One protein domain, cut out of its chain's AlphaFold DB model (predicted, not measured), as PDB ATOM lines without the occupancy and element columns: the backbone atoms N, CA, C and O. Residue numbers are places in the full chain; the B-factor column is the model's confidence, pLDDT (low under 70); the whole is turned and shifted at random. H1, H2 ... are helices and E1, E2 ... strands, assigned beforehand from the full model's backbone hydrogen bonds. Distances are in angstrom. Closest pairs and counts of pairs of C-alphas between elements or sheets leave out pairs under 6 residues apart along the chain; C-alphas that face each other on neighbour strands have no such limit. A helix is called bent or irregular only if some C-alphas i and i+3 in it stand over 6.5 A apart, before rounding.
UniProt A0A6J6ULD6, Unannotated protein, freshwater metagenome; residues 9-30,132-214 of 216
ATOM      1  N   ASN A   9     155.747 164.126 154.585       81.69
ATOM      2  CA  ASN A   9     157.129 164.070 155.031       81.69
ATOM      3  C   ASN A   9     157.210 163.445 156.432       81.69
ATOM      4  O   ASN A   9     156.206 163.280 157.123       81.69
ATOM      5  N   ARG A  10     158.431 163.135 156.880       79.12
ATOM      6  CA  ARG A  10     158.660 162.467 158.169       79.12
ATOM      7  C   ARG A  10     158.070 163.197 159.382       79.12
ATOM      8  O   ARG A  10     157.663 162.540 160.328       79.12
ATOM      9  N   PHE A  11     157.999 164.530 159.351       83.50
ATOM     10  CA  PHE A  11     157.431 165.324 160.441       83.50
ATOM     11  C   PHE A  11     155.909 165.251 160.442       83.50
ATOM     12  O   PHE A  11     155.313 165.047 161.491       83.50
ATOM     13  N   THR A  12     155.270 165.372 159.275       84.69
ATOM     14  CA  THR A  12     153.809 165.246 159.179       84.69
ATOM     15  C   THR A  12     153.347 163.829 159.495       84.69
ATOM     16  O   THR A  12     152.315 163.666 160.132       84.69
ATOM     17  N   SER A  13     154.108 162.810 159.083       84.44
ATOM     18  CA  SER A  13     153.804 161.415 159.409       84.44
ATOM     19  C   SER A  13     153.944 161.153 160.903       84.44
ATOM     20  O   SER A  13     153.033 160.591 161.496       84.44
ATOM     21  N   TRP A  14     155.035 161.622 161.518       86.88
ATOM     22  CA  TRP A  14     155.223 161.540 162.965       86.88
ATOM     23  C   TRP A  14     154.111 162.268 163.734       86.88
ATOM     24  O   TRP A  14     153.531 161.689 164.639       86.88
ATOM     25  N   ALA A  15     153.741 163.487 163.326       89.06
ATOM     26  CA  ALA A  15     152.686 164.248 163.996       89.06
ATOM     27  C   ALA A  15     151.309 163.569 163.897       89.06
ATOM     28  O   ALA A  15     150.558 163.557 164.866       89.06
ATOM     29  N   VAL A  16     150.965 162.984 162.742       89.56
ATOM     30  CA  VAL A  16     149.734 162.183 162.608       89.56
ATOM     31  C   VAL A  16     149.799 160.946 163.502       89.56
ATOM     32  O   VAL A  16     148.804 160.599 164.133       89.56
ATOM     33  N   GLU A  17     150.959 160.297 163.577       88.94
ATOM     34  CA  GLU A  17     151.143 159.118 164.414       88.94
ATOM     35  C   GLU A  17     150.917 159.439 165.897       88.94
ATOM     36  O   GLU A  17     150.086 158.800 166.538       88.94
ATOM     37  N   THR A  18     151.588 160.455 166.438       89.81
ATOM     38  CA  THR A  18     151.515 160.770 167.872       89.81
ATOM     39  C   THR A  18     150.204 161.452 168.256       89.81
ATOM     40  O   THR A  18     149.615 161.115 169.273       89.81
ATOM     41  N   SER A  19     149.694 162.381 167.440       89.94
ATOM     42  CA  SER A  19     148.486 163.150 167.788       89.94
ATOM     43  C   SER A  19     147.167 162.462 167.436       89.94
ATOM     44  O   SER A  19     146.113 162.930 167.860       89.94
ATOM     45  N   ILE A  20     147.188 161.411 166.608       91.88
ATOM     46  CA  ILE A  20     145.970 160.705 166.187       91.88
ATOM     47  C   ILE A  20     146.112 159.202 166.408       91.88
ATOM     48  O   ILE A  20     145.294 158.600 167.097       91.88
ATOM     49  N   VAL A  21     147.119 158.568 165.813       92.88
ATOM     50  CA  VAL A  21     147.157 157.097 165.778       92.88
ATOM     51  C   VAL A  21     147.409 156.500 167.161       92.88
ATOM     52  O   VAL A  21     146.717 155.561 167.548       92.88
ATOM     53  N   GLN A  22     148.344 157.056 167.927       93.12
ATOM     54  CA  GLN A  22     148.652 156.600 169.287       93.12
ATOM     55  C   GLN A  22     147.631 157.081 170.314       93.12
ATOM     56  O   GLN A  22     147.298 156.330 171.225       93.12
ATOM     57  N   GLU A  23     147.070 158.272 170.114       91.75
ATOM     58  CA  GLU A  23     146.023 158.817 170.982       91.75
ATOM     59  C   GLU A  23     144.731 157.983 170.916       91.75
ATOM     60  O   GLU A  23     144.160 157.609 171.937       91.75
ATOM     61  N   TYR A  24     144.285 157.623 169.707       92.75
ATOM     62  CA  TYR A  24     143.014 156.915 169.502       92.75
ATOM     63  C   TYR A  24     143.180 155.405 169.257       92.75
ATOM     64  O   TYR A  24     142.187 154.684 169.124       92.75
ATOM     65  N   GLY A  25     144.418 154.916 169.142       93.69
ATOM     66  CA  GLY A  25     144.736 153.530 168.784       93.69
ATOM     67  C   GLY A  25     144.286 153.126 167.373       93.69
ATOM     68  O   GLY A  25     144.229 151.943 167.058       93.69
ATOM     69  N   LEU A  26     143.911 154.068 166.508       93.44
ATOM     70  CA  LEU A  26     143.361 153.791 165.179       93.44
ATOM     71  C   LEU A  26     144.130 154.557 164.115       93.44
ATOM     72  O   LEU A  26     144.442 155.730 164.292       93.44
ATOM     73  N   ASP A  27     144.343 153.924 162.959       91.69
ATOM     74  CA  ASP A  27     144.855 154.630 161.786       91.69
ATOM     75  C   ASP A  27     143.963 155.847 161.496       91.69
ATOM     76  O   ASP A  27     142.731 155.751 161.514       91.69
ATOM     77  N   ALA A  28     144.567 156.992 161.172       90.81
ATOM     78  CA  ALA A  28     143.829 158.240 160.953       90.81
ATOM     79  C   ALA A  28     142.741 158.125 159.863       90.81
ATOM     80  O   ALA A  28     141.748 158.847 159.889       90.81
ATOM     81  N   SER A  29     142.900 157.196 158.914       90.94
ATOM     82  CA  SER A  29     141.915 156.890 157.867       90.94
ATOM     83  C   SER A  29     140.670 156.146 158.371       90.94
ATOM     84  O   SER A  29     139.645 156.146 157.687       90.94
ATOM     85  N   ALA A  30     140.751 155.510 159.541       91.75
ATOM     86  CA  ALA A  30     139.675 154.751 160.171       91.75
ATOM     87  C   ALA A  30     138.957 155.532 161.287       91.75
ATOM     88  O   ALA A  30     137.879 155.116 161.720       91.75
ATOM     89  N   ASP A 132     144.030 149.703 168.642       93.31
ATOM     90  CA  ASP A 132     145.170 148.942 169.119       93.31
ATOM     91  C   ASP A 132     146.273 149.925 169.525       93.31
ATOM     92  O   ASP A 132     146.677 150.797 168.753       93.31
ATOM     93  N   LEU A 133     146.755 149.791 170.758       95.06
ATOM     94  CA  LEU A 133     147.879 150.555 171.285       95.06
ATOM     95  C   LEU A 133     148.799 149.595 172.032       95.06
ATOM     96  O   LEU A 133     148.404 148.986 173.026       95.06
ATOM     97  N   GLU A 134     150.033 149.490 171.564       94.12
ATOM     98  CA  GLU A 134     151.075 148.676 172.175       94.12
ATOM     99  C   GLU A 134     152.061 149.566 172.933       94.12
ATOM    100  O   GLU A 134     152.362 150.690 172.517       94.12
ATOM    101  N   LYS A 135     152.591 149.040 174.041       96.12
ATOM    102  CA  LYS A 135     153.626 149.694 174.843       96.12
ATOM    103  C   LYS A 135     154.774 148.730 175.094       96.12
ATOM    104  O   LYS A 135     154.542 147.607 175.531       96.12
ATOM    105  N   VAL A 136     156.004 149.194 174.918       96.19
ATOM    106  CA  VAL A 136     157.200 148.482 175.387       96.19
ATOM    107  C   VAL A 136     157.797 149.260 176.549       96.19
ATOM    108  O   VAL A 136     158.069 150.452 176.425       96.19
ATOM    109  N   ILE A 137     157.990 148.581 177.679       96.88
ATOM    110  CA  ILE A 137     158.605 149.153 178.878       96.88
ATOM    111  C   ILE A 137     160.050 148.671 178.939       96.88
ATOM    112  O   ILE A 137     160.309 147.470 179.028       96.88
ATOM    113  N   LEU A 138     160.987 149.611 178.898       97.44
ATOM    114  CA  LEU A 138     162.419 149.350 178.913       97.44
ATOM    115  C   LEU A 138     162.984 149.850 180.236       97.44
ATOM    116  O   LEU A 138     162.942 151.047 180.511       97.44
ATOM    117  N   ARG A 139     163.498 148.933 181.055       97.44
ATOM    118  CA  ARG A 139     164.197 149.258 182.299       97.44
ATOM    119  C   ARG A 139     165.698 149.117 182.085       97.44
ATOM    120  O   ARG A 139     166.141 148.132 181.501       97.44
ATOM    121  N   TYR A 140     166.448 150.078 182.603       97.56
ATOM    122  CA  TYR A 140     167.903 150.137 182.512       97.56
ATOM    123  C   TYR A 140     168.521 150.204 183.909       97.56
ATOM    124  O   TYR A 140     167.847 150.561 184.879       97.56
ATOM    125  N   ASP A 141     169.809 149.876 183.999       97.75
ATOM    126  CA  ASP A 141     170.582 150.034 185.234       97.75
ATOM    127  C   ASP A 141     170.913 151.512 185.495       97.75
ATOM    128  O   ASP A 141     170.811 151.983 186.627       97.75
ATOM    129  N   GLU A 142     171.226 152.267 184.437       96.62
ATOM    130  CA  GLU A 142     171.542 153.695 184.491       96.62
ATOM    131  C   GLU A 142     170.743 154.485 183.449       96.62
ATOM    132  O   GLU A 142     170.460 154.006 182.347       96.62
ATOM    133  N   GLN A 143     170.380 155.721 183.799       96.75
ATOM    134  CA  GLN A 143     169.730 156.646 182.878       96.75
ATOM    135  C   GLN A 143     170.776 157.285 181.954       96.75
ATOM    136  O   GLN A 143     171.642 158.024 182.414       96.75
ATOM    137  N   TRP A 144     170.639 157.054 180.648       96.06
ATOM    138  CA  TRP A 144     171.487 157.640 179.598       96.06
ATOM    139  C   TRP A 144     170.765 158.714 178.760       96.06
ATOM    140  O   TRP A 144     171.386 159.381 177.936       96.06
ATOM    141  N   TRP A 145     169.458 158.905 178.970       95.44
ATOM    142  CA  TRP A 145     168.638 159.935 178.322       95.44
ATOM    143  C   TRP A 145     168.494 161.196 179.190       95.44
ATOM    144  O   TRP A 145     168.806 161.205 180.383       95.44
ATOM    145  N   GLY A 146     167.991 162.276 178.585       93.56
ATOM    146  CA  GLY A 146     167.745 163.551 179.259       93.56
ATOM    147  C   GLY A 146     166.580 163.527 180.258       93.56
ATOM    148  O   GLY A 146     166.014 162.485 180.587       93.56
ATOM    149  N   ARG A 147     166.235 164.695 180.807       92.50
ATOM    150  CA  ARG A 147     165.192 164.833 181.848       92.50
ATOM    151  C   ARG A 147     163.796 165.071 181.269       92.50
ATOM    152  O   ARG A 147     162.839 165.227 182.027       92.50
ATOM    153  N   GLU A 148     163.682 165.133 179.949       94.44
ATOM    154  CA  GLU A 148     162.438 165.369 179.232       94.44
ATOM    155  C   GLU A 148     161.435 164.266 179.564       94.44
ATOM    156  O   GLU A 148     161.784 163.086 179.635       94.44
ATOM    157  N   ARG A 149     160.179 164.661 179.789       92.88
ATOM    158  CA  ARG A 149     159.106 163.716 180.112       92.88
ATOM    159  C   ARG A 149     158.656 162.921 178.892       92.88
ATOM    160  O   ARG A 149     158.357 161.739 179.019       92.88
ATOM    161  N   ILE A 150     158.599 163.586 177.743       94.12
ATOM    162  CA  ILE A 150     158.150 163.038 176.466       94.12
ATOM    163  C   ILE A 150     159.263 163.277 175.454       94.12
ATOM    164  O   ILE A 150     159.771 164.394 175.336       94.12
ATOM    165  N   ILE A 151     159.640 162.223 174.742       93.50
ATOM    166  CA  ILE A 151     160.678 162.225 173.719       93.50
ATOM    167  C   ILE A 151     160.020 161.797 172.406       93.50
ATOM    168  O   ILE A 151     159.497 160.690 172.290       93.50
ATOM    169  N   GLY A 152     160.039 162.693 171.420       91.62
ATOM    170  CA  GLY A 152     159.533 162.430 170.076       91.62
ATOM    171  C   GLY A 152     160.634 161.918 169.154       91.62
ATOM    172  O   GLY A 152     161.653 162.584 168.970       91.62
ATOM    173  N   ILE A 153     160.413 160.763 168.532       88.19
ATOM    174  CA  ILE A 153     161.354 160.139 167.599       88.19
ATOM    175  C   ILE A 153     160.870 160.386 166.171       88.19
ATOM    176  O   ILE A 153     160.102 159.620 165.581       88.19
ATOM    177  N   ILE A 154     161.305 161.514 165.612       83.56
ATOM    178  CA  ILE A 154     160.848 161.987 164.305       83.56
ATOM    179  C   ILE A 154     161.443 161.139 163.182       83.56
ATOM    180  O   ILE A 154     162.656 160.982 163.067       83.56
ATOM    181  N   GLY A 155     160.573 160.671 162.289       66.00
ATOM    182  CA  GLY A 155     160.926 159.739 161.218       66.00
ATOM    183  C   GLY A 155     160.761 158.282 161.607       66.00
ATOM    184  O   GLY A 155     160.556 157.492 160.692       66.00
ATOM    185  N   GLY A 156     160.741 158.002 162.917       59.12
ATOM    186  CA  GLY A 156     160.360 156.740 163.530       59.12
ATOM    187  C   GLY A 156     161.055 155.497 162.985       59.12
ATOM    188  O   GLY A 156     161.895 155.536 162.086       59.12
ATOM    189  N   GLY A 157     160.660 154.361 163.550       61.19
ATOM    190  CA  GLY A 157     160.969 153.071 162.970       61.19
ATOM    191  C   GLY A 157     162.344 152.519 163.293       61.19
ATOM    192  O   GLY A 157     163.308 153.195 163.641       61.19
ATOM    193  N   VAL A 158     162.406 151.211 163.129       60.19
ATOM    194  CA  VAL A 158     163.634 150.429 163.169       60.19
ATOM    195  C   VAL A 158     164.502 150.837 161.989       60.19
ATOM    196  O   VAL A 158     164.005 150.818 160.853       60.19
ATOM    197  N   PRO A 159     165.793 151.128 162.201       63.31
ATOM    198  CA  PRO A 159     166.729 151.281 161.099       63.31
ATOM    199  C   PRO A 159     166.605 150.120 160.098       63.31
ATOM    200  O   PRO A 159     166.654 148.951 160.474       63.31
ATOM    201  N   GLY A 160     166.415 150.442 158.814       59.84
ATOM    202  CA  GLY A 160     166.338 149.451 157.733       59.84
ATOM    203  C   GLY A 160     164.957 148.837 157.463       59.84
ATOM    204  O   GLY A 160     164.869 147.954 156.609       59.84
ATOM    205  N   GLN A 161     163.882 149.285 158.123       62.78
ATOM    206  CA  GLN A 161     162.521 148.823 157.815       62.78
ATOM    207  C   GLN A 161     161.734 149.756 156.878       62.78
ATOM    208  O   GLN A 161     162.042 150.937 156.723       62.78
ATOM    209  N   SER A 162     160.721 149.190 156.207       59.12
ATOM    210  CA  SER A 162     159.849 149.897 155.262       59.12
ATOM    211  C   SER A 162     158.959 150.939 155.956       59.12
ATOM    212  O   SER A 162     158.784 150.930 157.175       59.12
ATOM    213  N   ALA A 163     158.329 151.809 155.155       61.66
ATOM    214  CA  ALA A 163     157.430 152.867 155.623       61.66
ATOM    215  C   ALA A 163     156.279 152.375 156.532       61.66
ATOM    216  O   ALA A 163     155.775 153.141 157.343       61.66
ATOM    217  N   GLU A 164     155.879 151.104 156.435       53.72
ATOM    218  CA  GLU A 164     154.761 150.527 157.203       53.72
ATOM    219  C   GLU A 164     155.123 150.150 158.649       53.72
ATOM    220  O   GLU A 164     154.229 150.014 159.492       53.72
ATOM    221  N   SER A 165     156.421 149.991 158.932       58.09
ATOM    222  CA  SER A 165     156.996 149.819 160.276       58.09
ATOM    223  C   SER A 165     157.644 151.103 160.800       58.09
ATOM    224  O   SER A 165     158.029 151.165 161.966       58.09
ATOM    225  N   ALA A 166     157.766 152.127 159.949       62.16
ATOM    226  CA  ALA A 166     158.518 153.348 160.216       62.16
ATOM    227  C   ALA A 166     157.907 154.250 161.302       62.16
ATOM    228  O   ALA A 166     158.440 155.313 161.577       62.16
ATOM    229  N   LEU A 167     156.789 153.857 161.914       75.00
ATOM    230  CA  LEU A 167     156.051 154.689 162.864       75.00
ATOM    231  C   LEU A 167     155.801 154.016 164.222       75.00
ATOM    232  O   LEU A 167     155.103 154.579 165.061       75.00
ATOM    233  N   ARG A 168     156.417 152.854 164.482       87.81
ATOM    234  CA  ARG A 168     156.430 152.266 165.829       87.81
ATOM    235  C   ARG A 168     157.468 152.945 166.715       87.81
ATOM    236  O   ARG A 168     158.528 153.350 166.232       87.81
ATOM    237  N   TRP A 169     157.164 153.012 168.011       91.12
ATOM    238  CA  TRP A 169     158.044 153.538 169.058       91.12
ATOM    239  C   TRP A 169     158.393 155.024 168.848       91.12
ATOM    240  O   TRP A 169     159.491 155.470 169.158       91.12
ATOM    241  N   THR A 170     157.475 155.798 168.267       89.31
ATOM    242  CA  THR A 170     157.710 157.198 167.855       89.31
ATOM    243  C   THR A 170     157.495 158.230 168.954       89.31
ATOM    244  O   THR A 170     157.963 159.365 168.826       89.31
ATOM    245  N   GLU A 171     156.817 157.842 170.027       93.44
ATOM    246  CA  GLU A 171     156.722 158.594 171.266       93.44
ATOM    247  C   GLU A 171     157.260 157.728 172.399       93.44
ATOM    248  O   GLU A 171     156.974 156.526 172.480       93.44
ATOM    249  N   VAL A 172     158.084 158.335 173.248       95.50
ATOM    250  CA  VAL A 172     158.697 157.666 174.389       95.50
ATOM    251  C   VAL A 172     158.493 158.510 175.635       95.50
ATOM    252  O   VAL A 172     158.866 159.682 175.680       95.50
ATOM    253  N   PHE A 173     157.917 157.912 176.672       96.75
ATOM    254  CA  PHE A 173     157.763 158.544 177.975       96.75
ATOM    255  C   PHE A 173     158.909 158.152 178.893       96.75
ATOM    256  O   PHE A 173     159.171 156.971 179.122       96.75
ATOM    257  N   ASN A 174     159.541 159.162 179.479       96.50
ATOM    258  CA  ASN A 174     160.458 159.001 180.590       96.50
ATOM    259  C   ASN A 174     159.663 158.841 181.887       96.50
ATOM    260  O   ASN A 174     159.076 159.798 182.401       96.50
ATOM    261  N   VAL A 175     159.635 157.621 182.416       95.62
ATOM    262  CA  VAL A 175     158.879 157.295 183.631       95.62
ATOM    263  C   VAL A 175     159.778 157.131 184.853       95.62
ATOM    264  O   VAL A 175     159.275 156.744 185.905       95.62
ATOM    265  N   THR A 176     161.069 157.480 184.755       95.38
ATOM    266  CA  THR A 176     162.049 157.316 185.839       95.38
ATOM    267  C   THR A 176     161.559 157.880 187.167       95.38
ATOM    268  O   THR A 176     161.525 157.159 188.162       95.38
ATOM    269  N   ASP A 177     161.087 159.129 187.180       92.19
ATOM    270  CA  ASP A 177     160.610 159.781 188.409       92.19
ATOM    271  C   ASP A 177     159.305 159.168 188.951       92.19
ATOM    272  O   ASP A 177     158.989 159.319 190.127       92.19
ATOM    273  N   VAL A 178     158.521 158.499 188.098       92.12
ATOM    274  CA  VAL A 178     157.234 157.885 188.475       92.12
ATOM    275  C   VAL A 178     157.460 156.534 189.143       92.12
ATOM    276  O   VAL A 178     156.753 156.188 190.088       92.12
ATOM    277  N   VAL A 179     158.424 155.764 188.631       92.88
ATOM    278  CA  VAL A 179     158.678 154.384 189.071       92.88
ATOM    279  C   VAL A 179     159.905 154.250 189.975       92.88
ATOM    280  O   VAL A 179     160.125 153.181 190.538       92.88
ATOM    281  N   GLY A 180     160.701 155.312 190.130       93.44
ATOM    282  CA  GLY A 180     161.894 155.336 190.980       93.44
ATOM    283  C   GLY A 180     163.086 154.541 190.431       93.44
ATOM    284  O   GLY A 180     163.982 154.191 191.194       93.44
ATOM    285  N   ALA A 181     163.098 154.224 189.134       95.44
ATOM    286  CA  ALA A 181     164.173 153.491 188.464       95.44
ATOM    287  C   ALA A 181     164.284 153.929 186.993       95.44
ATOM    288  O   ALA A 181     163.245 154.250 186.416       95.44
ATOM    289  N   PRO A 182     165.479 153.912 186.365       97.81
ATOM    290  CA  PRO A 182     165.646 154.287 184.961       97.81
ATOM    291  C   PRO A 182     164.745 153.459 184.044       97.81
ATOM    292  O   PRO A 182     164.987 152.269 183.816       97.81
ATOM    293  N   ALA A 183     163.682 154.080 183.533       97.31
ATOM    294  CA  ALA A 183     162.712 153.400 182.694       97.31
ATOM    295  C   ALA A 183     162.074 154.316 181.645       97.31
ATOM    296  O   ALA A 183     161.717 155.467 181.916       97.31
ATOM    297  N   LEU A 184     161.885 153.745 180.456       97.75
ATOM    298  CA  LEU A 184     161.220 154.353 179.311       97.75
ATOM    299  C   LEU A 184     160.000 153.518 178.910       97.75
ATOM    300  O   LEU A 184     160.013 152.291 179.027       97.75
ATOM    301  N   VAL A 185     158.961 154.175 178.400       97.31
ATOM    302  CA  VAL A 185     157.799 153.521 177.782       97.31
ATOM    303  C   VAL A 185     157.664 154.024 176.357       97.31
ATOM    304  O   VAL A 185     157.455 155.214 176.166       97.31
ATOM    305  N   ALA A 186     157.780 153.139 175.372       95.56
ATOM    306  CA  ALA A 186     157.633 153.480 173.961       95.56
ATOM    307  C   ALA A 186     156.294 152.980 173.411       95.56
ATOM    308  O   ALA A 186     155.871 151.870 173.748       95.56
ATOM    309  N   PHE A 187     155.652 153.772 172.550       95.06
ATOM    310  CA  PHE A 187     154.290 153.516 172.073       95.06
ATOM    311  C   PHE A 187     154.232 153.167 170.584       95.06
ATOM    312  O   PHE A 187     155.041 153.627 169.779       95.06
ATOM    313  N   SER A 188     153.248 152.355 170.210       92.50
ATOM    314  CA  SER A 188     152.879 152.079 168.820       92.50
ATOM    315  C   SER A 188     151.363 151.981 168.726       92.50
ATOM    316  O   SER A 188     150.775 151.201 169.469       92.50
ATOM    317  N   GLY A 189     150.735 152.711 167.806       92.69
ATOM    318  CA  GLY A 189     149.279 152.706 167.638       92.69
ATOM    319  C   GLY A 189     148.816 152.042 166.341       92.69
ATOM    320  O   GLY A 189     149.622 151.668 165.480       92.69
ATOM    321  N   GLY A 190     147.498 151.904 166.206       91.94
ATOM    322  CA  GLY A 190     146.829 151.548 164.961       91.94
ATOM    323  C   GLY A 190     147.323 150.242 164.346       91.94
ATOM    324  O   GLY A 190     147.711 149.288 165.026       91.94
ATOM    325  N   SER A 191     147.342 150.192 163.017       89.38
ATOM    326  CA  SER A 191     147.739 148.980 162.300       89.38
ATOM    327  C   SER A 191     149.220 148.632 162.482       89.38
ATOM    328  O   SER A 191     149.601 147.474 162.300       89.38
ATOM    329  N   ALA A 192     150.058 149.600 162.865       87.50
ATOM    330  CA  ALA A 192     151.460 149.350 163.174       87.50
ATOM    331  C   ALA A 192     151.608 148.499 164.445       87.50
ATOM    332  O   ALA A 192     152.421 147.573 164.440       87.50
ATOM    333  N   ALA A 193     150.777 148.729 165.471       90.69
ATOM    334  CA  ALA A 193     150.759 147.935 166.702       90.69
ATOM    335  C   ALA A 193     150.497 146.442 166.429       90.69
ATOM    336  O   ALA A 193     151.186 145.576 166.966       90.69
ATOM    337  N   LEU A 194     149.578 146.136 165.508       88.88
ATOM    338  CA  LEU A 194     149.250 144.762 165.106       88.88
ATOM    339  C   LEU A 194     150.370 144.056 164.326       88.88
ATOM    340  O   LEU A 194     150.401 142.828 164.261       88.88
ATOM    341  N   ARG A 195     151.286 144.818 163.717       88.19
ATOM    342  CA  ARG A 195     152.441 144.303 162.959       88.19
ATOM    343  C   ARG A 195     153.728 144.267 163.786       88.19
ATOM    344  O   ARG A 195     154.811 144.120 163.214       88.19
ATOM    345  N   ARG A 196     153.637 144.431 165.109       89.25
ATOM    346  CA  ARG A 196     154.792 144.306 166.002       89.25
ATOM    347  C   ARG A 196     155.435 142.914 165.900       89.25
ATOM    348  O   ARG A 196     154.767 141.954 165.506       89.25
ATOM    349  N   PRO A 197     156.705 142.766 166.304       90.31
ATOM    350  CA  PRO A 197     157.317 141.453 166.440       90.31
ATOM    351  C   PRO A 197     156.472 140.512 167.310       90.31
ATOM    352  O   PRO A 197     155.917 140.911 168.333       90.31
ATOM    353  N   ALA A 198     156.418 139.233 166.935       93.12
ATOM    354  CA  ALA A 198     155.600 138.232 167.625       93.12
ATOM    355  C   ALA A 198     156.075 137.902 169.056       93.12
ATOM    356  O   ALA A 198     155.377 137.208 169.789       93.12
ATOM    357  N   THR A 199     157.267 138.359 169.447       95.88
ATOM    358  CA  THR A 199     157.869 138.088 170.755       95.88
ATOM    359  C   THR A 199     158.223 139.381 171.473       95.88
ATOM    360  O   THR A 199     158.580 140.382 170.844       95.88
ATOM    361  N   ASP A 200     158.202 139.333 172.804       96.06
ATOM    362  CA  ASP A 200     158.619 140.453 173.651       96.06
ATOM    363  C   ASP A 200     160.074 140.835 173.376       96.06
ATOM    364  O   ASP A 200     160.388 142.006 173.200       96.06
ATOM    365  N   ALA A 201     160.955 139.840 173.227       96.25
ATOM    366  CA  ALA A 201     162.351 140.063 172.861       96.25
ATOM    367  C   ALA A 201     162.495 140.779 171.508       96.25
ATOM    368  O   ALA A 201     163.371 141.630 171.355       96.25
ATOM    369  N   GLY A 202     161.629 140.467 170.539       93.50
ATOM    370  CA  GLY A 202     161.581 141.164 169.258       93.50
ATOM    371  C   GLY A 202     161.148 142.619 169.419       93.50
ATOM    372  O   GLY A 202     161.821 143.504 168.903       93.50
ATOM    373  N   CYS A 203     160.081 142.875 170.179       93.44
ATOM    374  CA  CYS A 203     159.592 144.232 170.444       93.44
ATOM    375  C   CYS A 203     160.632 145.073 171.203       93.44
ATOM    376  O   CYS A 203     160.861 146.230 170.860       93.44
ATOM    377  N   VAL A 204     161.314 144.476 172.185       94.81
ATOM    378  CA  VAL A 204     162.409 145.115 172.931       94.81
ATOM    379  C   VAL A 204     163.587 145.428 172.018       94.81
ATOM    380  O   VAL A 204     164.049 146.564 172.004       94.81
ATOM    381  N   SER A 205     164.054 144.454 171.230       92.75
ATOM    382  CA  SER A 205     165.154 144.661 170.275       92.75
ATOM    383  C   SER A 205     164.826 145.794 169.306       92.75
ATOM    384  O   SER A 205     165.679 146.616 168.984       92.75
ATOM    385  N   GLU A 206     163.567 145.858 168.881       90.69
ATOM    386  CA  GLU A 206     163.072 146.882 167.984       90.69
ATOM    387  C   GLU A 206     163.105 148.288 168.604       90.69
ATOM    388  O   GLU A 206     163.672 149.216 168.020       90.69
ATOM    389  N   ALA A 207     162.541 148.436 169.802       92.44
ATOM    390  CA  ALA A 207     162.518 149.704 170.518       92.44
ATOM    391  C   ALA A 207     163.934 150.161 170.916       92.44
ATOM    392  O   ALA A 207     164.254 151.344 170.812       92.44
ATOM    393  N   VAL A 208     164.814 149.233 171.308       92.94
ATOM    394  CA  VAL A 208     166.219 149.536 171.624       92.94
ATOM    395  C   VAL A 208     166.978 150.006 170.386       92.94
ATOM    396  O   VAL A 208     167.686 151.004 170.473       92.94
ATOM    397  N   ALA A 209     166.814 149.347 169.234       90.38
ATOM    398  CA  ALA A 209     167.467 149.765 167.992       90.38
ATOM    399  C   ALA A 209     167.029 151.173 167.556       90.38
ATOM    400  O   ALA A 209     167.848 151.965 167.090       90.38
ATOM    401  N   MET A 210     165.746 151.500 167.744       90.31
ATOM    402  CA  MET A 210     165.224 152.849 167.529       90.31
ATOM    403  C   MET A 210     165.893 153.862 168.476       90.31
ATOM    404  O   MET A 210     166.386 154.891 168.015       90.31
ATOM    405  N   LEU A 211     165.968 153.562 169.778       91.31
ATOM    406  CA  LEU A 211     166.581 154.461 170.763       91.31
ATOM    407  C   LEU A 211     168.075 154.671 170.492       91.31
ATOM    408  O   LEU A 211     168.549 155.801 170.544       91.31
ATOM    409  N   GLN A 212     168.806 153.611 170.142       90.38
ATOM    410  CA  GLN A 212     170.214 153.703 169.746       90.38
ATOM    411  C   GLN A 212     170.386 154.623 168.537       90.38
ATOM    412  O   GLN A 212     171.194 155.543 168.574       90.38
ATOM    413  N   ALA A 213     169.565 154.458 167.497       86.69
ATOM    414  CA  ALA A 213     169.621 155.331 166.327       86.69
ATOM    415  C   ALA A 213     169.311 156.805 166.650       86.69
ATOM    416  O   ALA A 213     169.828 157.697 165.976       86.69
ATOM    417  N   ALA A 214     168.477 157.068 167.659       86.56
ATOM    418  CA  ALA A 214     168.126 158.421 168.082       86.56
ATOM    419  C   ALA A 214     169.200 159.092 168.959       86.56
ATOM    420  O   ALA A 214     169.344 160.313 168.891       86.56
TER     421      ALA A 214
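This is residues 9 to 30 and 132 to 214 of the 216 residues of the protein "Unannotated protein" of freshwater metagenome (UniProt A0A6J6ULD6). The model is a twisted slab of four antiparallel strands, with helix H4 packed across one face, helix H1 beside the strands at the end where E4 finishes, and the short helices H3 at that same end and H2 at the other. The printed part has 105 residues with four named helices and four named strands, in the order H1 E1 E2 E3 H2 E4 H3 H4. The sheet runs E1 E4 E3 E2, and the class is mixed, helices and strands. The whole is compact, with a radius of gyration of the C-alphas of 13.0 A, and spans 39 by 25 by 23 A, only just elongated.

H1 takes residues 10 to 24, 20.1 A long, from C-alpha 10 at (158.660, 162.467, 158.169). It is irregular, but only just: C-alphas 19 and 22 are 6.7 A apart. After the cut, E1 holds residues 133 to 139 over 19.7 A, beginning at C-alpha 133 at (147.879, 150.555, 171.285). E2 is residues 150 to 152 and E3 residues 171 to 174. H2 is residues 176 to 179, and E4, residues 183 to 189, measures 20.2 A. H3 follows at once as residues 190 to 194. H4, residues 200 to 214, measures 21.1 A and ends at C-alpha 214 at (168.126, 158.421, 168.082).

In the sheet, E1 and E4 are antiparallel at 162 degrees, with N 134 and O 188 2.8 A apart, within hydrogen-bond range. E4 and E3 are antiparallel at 158 degrees, with N 173 and O 185 at 2.8 A. E3 and E2 form a hairpin at 150 degrees, with N 151 and O 172 at 2.8 A. E1 and E2 are the edge strands. H4 makes two layers with the sheet, a helix on one face: its height over the sheet is 9.4 A, and it runs across the strands, at 77 degrees to E4 on the local plane. It lies over E4 and only just over E1, with 3 C-alphas falling on E1; its closest C-alphas to E1 are those of Val 204 and Val 136, 6.7 A apart. H1 stands at the sheet's level, with a height of 1.2 A; the C-alphas of Gln 22 and Gly 189 in E4 come closest, 4.3 A apart. With residues 21 to 24 alone, H1 only just touches H3, with 3 pairs of C-alphas within 8 A; the closest are those of Val 21 and Gly 190, at 5.6 A. H3 only grazes the sheet, and so does H2 with residues 176 to 177. H1 and H4 are apart. In H4 every O i to N i+4 pair is within hydrogen-bond range, in H1 9 of 11 and in H3 0 of 1, where 2 of 2 O i to N i+3 pairs are; H2 is too short for such an O i to N i+4 pair.

The two farthest C-alphas, of Ser 29 and Asp 141, are 40.2 A apart. Residues 31 to 131 are not printed, and C-alphas 30 and 132 are 12.0 A apart across the cut. The link from E2 to E3, residues 153 to 170, is long. The mean pLDDT of the printed part is 88.5, and residues 155 to 166 are under 70.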